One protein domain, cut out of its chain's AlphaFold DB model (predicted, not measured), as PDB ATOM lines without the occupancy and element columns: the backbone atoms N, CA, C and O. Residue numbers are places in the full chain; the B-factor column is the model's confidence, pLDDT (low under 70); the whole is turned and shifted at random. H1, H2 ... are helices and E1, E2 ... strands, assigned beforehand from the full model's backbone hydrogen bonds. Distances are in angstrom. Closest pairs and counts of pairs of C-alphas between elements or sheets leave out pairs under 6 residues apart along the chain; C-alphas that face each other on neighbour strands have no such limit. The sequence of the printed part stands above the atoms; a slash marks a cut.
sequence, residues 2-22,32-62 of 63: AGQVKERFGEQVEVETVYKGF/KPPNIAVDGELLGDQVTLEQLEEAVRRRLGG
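What this domain is: This is residues 2 to 22 and 32 to 62 of the 63 residues of an uncharacterized protein of Desulforudis audaxviator (strain MP104C) (UniProt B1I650). A small antiparallel sheet of three short strands has two helices side by side over one face, H1 over the edge strand E1 and H2 over E2, in two layers; its other face is bare. The printed part has 52 residues, with two named helices and three named strands along the chain as H1, E1, E2, E3, H2; the class is mixed, helices and strands. The sheet's order is E1, E2, E3. The whole is compact, with a radius of gyration of the C-alphas of 10.3 A, yet elongated, spanning 30 by 19 by 18 A.

How they stand to each other: Start at the inner strand E2, residues 35 to 38. On one side is E1, residues 15 to 18, antiparallel at 154 degrees, with N 16 and O 37 3.0 A apart, within hydrogen-bond range. On the other side is E3, residues 41 to 44, antiparallel at 149 degrees, a hairpin with E2; N 43 and O 36 are 2.8 A apart, within hydrogen-bond range. H1, residues 2 to 9, is on the sheet at a height of 7.9 A, only just over E1 with 3 of its C-alphas; its closest C-alphas to E1 are those of Lys 6 and Val 15, 6.0 A apart. H2, residues 49 to 61, is on the same face at a height of 9.9 A, along E2 at 14 degrees on the local plane; the closest C-alphas are those of Val 38 and Val 56, 7.0 A apart. H1 and H2 only just touch, with 3 pairs of C-alphas within 8 A, H2 with residues 52 to 56 alone; the closest are those of Val 5 and Glu 53, 7.3 A apart. They run the same way at a shallow tilt of 34.5 degrees, only just short of steep. In H1 and H2 every O i to N i+4 pair is within hydrogen-bond range.

Where its parts are: Find C-alpha 35 at (193.565, 197.446, 208.629), where E2 begins its 10.2 A; E1 measures 9.7 A and E3 9.3 A. H1 runs 10.3 A from C-alpha 2 at (197.866, 200.277, 200.039). H2 runs 18.0 A to C-alpha 61 at (181.886, 197.806, 188.355).

The domain as a whole: The two C-alphas farthest apart are those of Gly 21 and Gly 61, 31.0 A. Residues 23 to 31 are not printed, in the link from E1 to E2; C-alphas 22 and 32 are 13.0 A apart across this cut. Of the links that are printed whole, none is long. Mean pLDDT of the printed part is 71.9, and 18 residues are under 70, among them 2 to 6, 18 to 22 and 32 to 34.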
ATOM      1  N   ALA A   2     198.834 199.185 200.259       60.66
ATOM      2  CA  ALA A   2     197.866 200.277 200.039       60.66
ATOM      3  C   ALA A   2     198.367 201.411 199.113       60.66
ATOM      4  O   ALA A   2     197.629 201.860 198.244       60.66
ATOM      5  N   GLY A   3     199.640 201.821 199.226       66.19
ATOM      6  CA  GLY A   3     200.221 202.858 198.355       66.19
ATOM      7  C   GLY A   3     200.209 202.514 196.858       66.19
ATOM      8  O   GLY A   3     199.872 203.365 196.048       66.19
ATOM      9  N   GLN A   4     200.473 201.255 196.489       68.69
ATOM     10  CA  GLN A   4     200.470 200.814 195.083       68.69
ATOM     11  C   GLN A   4     199.057 200.781 194.486       68.69
ATOM     12  O   GLN A   4     198.874 201.031 193.298       68.69
ATOM     13  N   VAL A   5     198.048 200.477 195.305       66.31
ATOM     14  CA  VAL A   5     196.645 200.522 194.873       66.31
ATOM     15  C   VAL A   5     196.167 201.966 194.775       66.31
ATOM     16  O   VAL A   5     195.515 202.313 193.797       66.31
ATOM     17  N   LYS A   6     196.567 202.838 195.707       68.94
ATOM     18  CA  LYS A   6     196.279 204.276 195.640       68.94
ATOM     19  C   LYS A   6     196.878 204.934 194.392       68.94
ATOM     20  O   LYS A   6     196.216 205.753 193.773       68.94
ATOM     21  N   GLU A   7     198.078 204.545 193.971       72.00
ATOM     22  CA  GLU A   7     198.667 205.038 192.715       72.00
ATOM     23  C   GLU A   7     197.895 204.589 191.466       72.00
ATOM     24  O   GLU A   7     197.858 205.312 190.476       72.00
ATOM     25  N   ARG A   8     197.269 203.406 191.498       66.25
ATOM     26  CA  ARG A   8     196.568 202.829 190.337       66.25
ATOM     27  C   ARG A   8     195.080 203.169 190.281       66.25
ATOM     28  O   ARG A   8     194.516 203.194 189.194       66.25
ATOM     29  N   PHE A   9     194.453 203.402 191.431       67.38
ATOM     30  CA  PHE A   9     193.000 203.536 191.563       67.38
ATOM     31  C   PHE A   9     192.565 204.707 192.452       67.38
ATOM     32  O   PHE A   9     191.369 204.909 192.628       67.38
ATOM     33  N   GLY A  10     193.495 205.492 193.004       62.69
ATOM     34  CA  GLY A  10     193.190 206.541 193.983       62.69
ATOM     35  C   GLY A  10     192.335 207.698 193.460       62.69
ATOM     36  O   GLY A  10     191.782 208.438 194.262       62.69
ATOM     37  N   GLU A  11     192.203 207.855 192.140       70.69
ATOM     38  CA  GLU A  11     191.248 208.803 191.545       70.69
ATOM     39  C   GLU A  11     189.804 208.274 191.529       70.69
ATOM     40  O   GLU A  11     188.875 209.048 191.321       70.69
ATOM     41  N   GLN A  12     189.608 206.967 191.726       70.75
ATOM     42  CA  GLN A  12     188.313 206.298 191.565       70.75
ATOM     43  C   GLN A  12     187.793 205.668 192.865       70.75
ATOM     44  O   GLN A  12     186.588 205.474 192.997       70.75
ATOM     45  N   VAL A  13     188.681 205.359 193.813       70.12
ATOM     46  CA  VAL A  13     188.349 204.826 195.143       70.12
ATOM     47  C   VAL A  13     189.285 205.387 196.210       70.12
ATOM     48  O   VAL A  13     190.483 205.584 195.978       70.12
ATOM     49  N   GLU A  14     188.760 205.598 197.409       75.62
ATOM     50  CA  GLU A  14     189.534 206.049 198.558       75.62
ATOM     51  C   GLU A  14     190.102 204.839 199.311       75.62
ATOM     52  O   GLU A  14     189.372 204.085 199.949       75.62
ATOM     53  N   VAL A  15     191.420 204.627 199.218       74.69
ATOM     54  CA  VAL A  15     192.113 203.543 199.936       74.69
ATOM     55  C   VAL A  15     192.894 204.114 201.109       74.69
ATOM     56  O   VAL A  15     193.869 204.853 200.925       74.69
ATOM     57  N   GLU A  16     192.514 203.713 202.318       73.44
ATOM     58  CA  GLU A  16     193.119 204.184 203.560       73.44
ATOM     59  C   GLU A  16     193.712 203.032 204.366       73.44
ATOM     60  O   GLU A  16     193.184 201.921 204.417       73.44
ATOM     61  N   THR A  17     194.848 203.293 205.019       73.38
ATOM     62  CA  THR A  17     195.391 202.368 206.019       73.38
ATOM     63  C   THR A  17     195.035 202.879 207.404       73.38
ATOM     64  O   THR A  17     195.509 203.926 207.840       73.38
ATOM     65  N   VAL A  18     194.204 202.117 208.104       68.50
ATOM     66  CA  VAL A  18     193.687 202.454 209.424       68.50
ATOM     67  C   VAL A  18     194.645 201.911 210.481       68.50
ATOM     68  O   VAL A  18     194.604 200.742 210.877       68.50
ATOM     69  N   TYR A  19     195.529 202.788 210.951       63.81
ATOM     70  CA  TYR A  19     196.324 202.578 212.155       63.81
ATOM     71  C   TYR A  19     195.506 203.112 213.337       63.81
ATOM     72  O   TYR A  19     195.139 204.280 213.331       63.81
ATOM     73  N   LYS A  20     195.146 202.238 214.290       61.06
ATOM     74  CA  LYS A  20     194.383 202.511 215.532       61.06
ATOM     75  C   LYS A  20     194.164 204.006 215.842       61.06
ATOM     76  O   LYS A  20     195.110 204.696 216.207       61.06
ATOM     77  N   GLY A  21     192.911 204.462 215.790       53.25
ATOM     78  CA  GLY A  21     192.519 205.761 216.352       53.25
ATOM     79  C   GLY A  21     191.491 206.570 215.565       53.25
ATOM     80  O   GLY A  21     190.895 207.466 216.149       53.25
ATOM     81  N   PHE A  22     191.236 206.268 214.286       51.12
ATOM     82  CA  PHE A  22     190.339 207.114 213.481       51.12
ATOM     83  C   PHE A  22     188.840 206.783 213.613       51.12
ATOM     84  O   PHE A  22     187.997 207.609 213.286       51.12
ATOM     85  N   LYS A  32     192.433 194.290 214.891       60.66
ATOM     86  CA  LYS A  32     193.805 194.666 215.247       60.66
ATOM     87  C   LYS A  32     194.408 195.432 214.063       60.66
ATOM     88  O   LYS A  32     194.390 194.919 212.955       60.66
ATOM     89  N   PRO A  33     194.893 196.668 214.250       63.59
ATOM     90  CA  PRO A  33     195.549 197.390 213.170       63.59
ATOM     91  C   PRO A  33     196.883 196.715 212.813       63.59
ATOM     92  O   PRO A  33     197.485 196.068 213.678       63.59
ATOM     93  N   PRO A  34     197.416 196.975 211.611       64.75
ATOM     94  CA  PRO A  34     196.863 197.856 210.574       64.75
ATOM     95  C   PRO A  34     195.720 197.197 209.795       64.75
ATOM     96  O   PRO A  34     195.876 196.065 209.371       64.75
ATOM     97  N   ASN A  35     194.616 197.909 209.549       74.75
ATOM     98  CA  ASN A  35     193.565 197.446 208.629       74.75
ATOM     99  C   ASN A  35     193.578 198.272 207.346       74.75
ATOM    100  O   ASN A  35     193.913 199.457 207.383       74.75
ATOM    101  N   ILE A  36     193.185 197.672 206.227       78.00
ATOM    102  CA  ILE A  36     192.954 198.404 204.978       78.00
ATOM    103  C   ILE A  36     191.459 198.671 204.833       78.00
ATOM    104  O   ILE A  36     190.651 197.767 205.052       78.00
ATOM    105  N   ALA A  37     191.107 199.902 204.474       76.00
ATOM    106  CA  ALA A  37     189.753 200.285 204.109       76.00
ATOM    107  C   ALA A  37     189.695 200.772 202.656       76.00
ATOM    108  O   ALA A  37     190.643 201.400 202.179       76.00
ATOM    109  N   VAL A  38     188.588 200.482 201.973       79.94
ATOM    110  CA  VAL A  38     188.266 201.001 200.634       79.94
ATOM    111  C   VAL A  38     186.897 201.666 200.709       79.94
ATOM    112  O   VAL A  38     185.935 201.008 201.090       79.94
ATOM    113  N   ASP A  39     186.805 202.961 200.402       75.62
ATOM    114  CA  ASP A  39     185.577 203.768 200.516       75.62
ATOM    115  C   ASP A  39     184.866 203.618 201.884       75.62
ATOM    116  O   ASP A  39     183.637 203.608 201.980       75.62
ATOM    117  N   GLY A  40     185.636 203.446 202.963       71.81
ATOM    118  CA  GLY A  40     185.115 203.234 204.319       71.81
ATOM    119  C   GLY A  40     184.741 201.785 204.678       71.81
ATOM    120  O   GLY A  40     184.412 201.528 205.836       71.81
ATOM    121  N   GLU A  41     184.834 200.821 203.756       76.62
ATOM    122  CA  GLU A  41     184.669 199.389 204.048       76.62
ATOM    123  C   GLU A  41     185.982 198.782 204.560       76.62
ATOM    124  O   GLU A  41     186.996 198.806 203.865       76.62
ATOM    125  N   LEU A  42     185.973 198.215 205.772       76.94
ATOM    126  CA  LEU A  42     187.138 197.555 206.369       76.94
ATOM    127  C   LEU A  42     187.349 196.155 205.777       76.94
ATOM    128  O   LEU A  42     186.535 195.260 205.989       76.94
ATOM    129  N   LEU A  43     188.492 195.944 205.122       76.25
ATOM    130  CA  LEU A  43     188.895 194.655 204.544       76.25
ATOM    131  C   LEU A  43     189.738 193.788 205.496       76.25
ATOM    132  O   LEU A  43     189.914 192.596 205.250       76.25
ATOM    133  N   GLY A  44     190.255 194.367 206.583       74.56
ATOM    134  CA  GLY A  44     191.058 193.661 207.589       74.56
ATOM    135  C   GLY A  44     192.573 193.874 207.465       74.56
ATOM    136  O   GLY A  44     193.044 194.682 206.658       74.56
ATOM    137  N   ASP A  45     193.334 193.154 208.294       70.62
ATOM    138  CA  ASP A  45     194.792 193.272 208.469       70.62
ATOM    139  C   ASP A  45     195.616 192.270 207.644       70.62
ATOM    140  O   ASP A  45     196.815 192.465 207.438       70.62
ATOM    141  N   GLN A  46     194.971 191.224 207.126       68.88
ATOM    142  CA  GLN A  46     195.585 190.181 206.295       68.88
ATOM    143  C   GLN A  46     195.076 190.184 204.848       68.88
ATOM    144  O   GLN A  46     195.055 189.141 204.196       68.88
ATOM    145  N   VAL A  47     194.654 191.338 204.326       77.50
ATOM    146  CA  VAL A  47     194.187 191.420 202.937       77.50
ATOM    147  C   VAL A  47     195.370 191.377 201.964       77.50
ATOM    148  O   VAL A  47     196.356 192.104 202.118       77.50
ATOM    149  N   THR A  48     195.292 190.512 200.955       80.38
ATOM    150  CA  THR A  48     196.289 190.454 199.879       80.38
ATOM    151  C   THR A  48     196.051 191.557 198.845       80.38
ATOM    152  O   THR A  48     194.982 192.166 198.781       80.38
ATOM    153  N   LEU A  49     197.047 191.809 197.985       77.75
ATOM    154  CA  LEU A  49     196.914 192.779 196.895       77.75
ATOM    155  C   LEU A  49     195.771 192.415 195.934       77.75
ATOM    156  O   LEU A  49     195.035 193.295 195.509       77.75
ATOM    157  N   GLU A  50     195.604 191.128 195.624       80.44
ATOM    158  CA  GLU A  50     194.544 190.639 194.732       80.44
ATOM    159  C   GLU A  50     193.152 190.857 195.331       80.44
ATOM    160  O   GLU A  50     192.261 191.347 194.643       80.44
ATOM    161  N   GLN A  51     192.981 190.567 196.624       80.62
ATOM    162  CA  GLN A  51     191.724 190.804 197.338       80.62
ATOM    163  C   GLN A  51     191.388 192.297 197.408       80.62
ATOM    164  O   GLN A  51     190.230 192.683 197.249       80.62
ATOM    165  N   LEU A  52     192.403 193.143 197.600       79.56
ATOM    166  CA  LEU A  52     192.247 194.592 197.577       79.56
ATOM    167  C   LEU A  52     191.839 195.089 196.182       79.56
ATOM    168  O   LEU A  52     190.899 195.867 196.063       79.56
ATOM    169  N   GLU A  53     192.490 194.614 195.116       79.75
ATOM    170  CA  GLU A  53     192.096 194.947 193.741       79.75
ATOM    171  C   GLU A  53     190.681 194.459 193.405       79.75
ATOM    172  O   GLU A  53     189.946 195.160 192.713       79.75
ATOM    173  N   GLU A  54     190.279 193.280 193.879       82.50
ATOM    174  CA  GLU A  54     188.928 192.762 193.664       82.50
ATOM    175  C   GLU A  54     187.877 193.626 194.369       82.50
ATOM    176  O   GLU A  54     186.862 193.960 193.756       82.50
ATOM    177  N   ALA A  55     188.133 194.046 195.613       79.81
ATOM    178  CA  ALA A  55     187.256 194.960 196.343       79.81
ATOM    179  C   ALA A  55     187.078 196.289 195.590       79.81
ATOM    180  O   ALA A  55     185.951 196.731 195.363       79.81
ATOM    181  N   VAL A  56     188.178 196.863 195.091       81.44
ATOM    182  CA  VAL A  56     188.145 198.064 194.245       81.44
ATOM    183  C   VAL A  56     187.342 197.829 192.961       81.44
ATOM    184  O   VAL A  56     186.473 198.625 192.614       81.44
ATOM    185  N   ARG A  57     187.575 196.719 192.249       80.12
ATOM    186  CA  ARG A  57     186.854 196.412 191.000       80.12
ATOM    187  C   ARG A  57     185.360 196.202 191.220       80.12
ATOM    188  O   ARG A  57     184.572 196.664 190.400       80.12
ATOM    189  N   ARG A  58     184.957 195.534 192.306       80.25
ATOM    190  CA  ARG A  58     183.540 195.380 192.674       80.25
ATOM    191  C   ARG A  58     182.884 196.739 192.895       80.25
ATOM    192  O   ARG A  58     181.757 196.938 192.456       80.25
ATOM    193  N   ARG A  59     183.610 197.672 193.514       77.31
ATOM    194  CA  ARG A  59     183.120 199.021 193.791       77.31
ATOM    195  C   ARG A  59     182.951 199.870 192.530       77.31
ATOM    196  O   ARG A  59     181.960 200.576 192.404       77.31
ATOM    197  N   LEU A  60     183.880 199.749 191.584       75.19
ATOM    198  CA  LEU A  60     183.854 200.479 190.312       75.19
ATOM    199  C   LEU A  60     182.918 199.865 189.264       75.19
ATOM    200  O   LEU A  60     182.433 200.568 188.383       75.19
ATOM    201  N   GLY A  61     182.690 198.552 189.327       70.69
ATOM    202  CA  GLY A  61     181.886 197.806 188.355       70.69
ATOM    203  C   GLY A  61     180.424 197.586 188.747       70.69
ATOM    204  O   GLY A  61     179.681 197.011 187.953       70.69
ATOM    205  N   GLY A  62     180.003 197.995 189.947       59.88
ATOM    206  CA  GLY A  62     178.659 197.741 190.465       59.88
ATOM    207  C   GLY A  62     178.119 198.905 191.290       59.88
ATOM    208  O   GLY A  62     178.279 198.924 192.511       59.88
TER     209      GLY A  62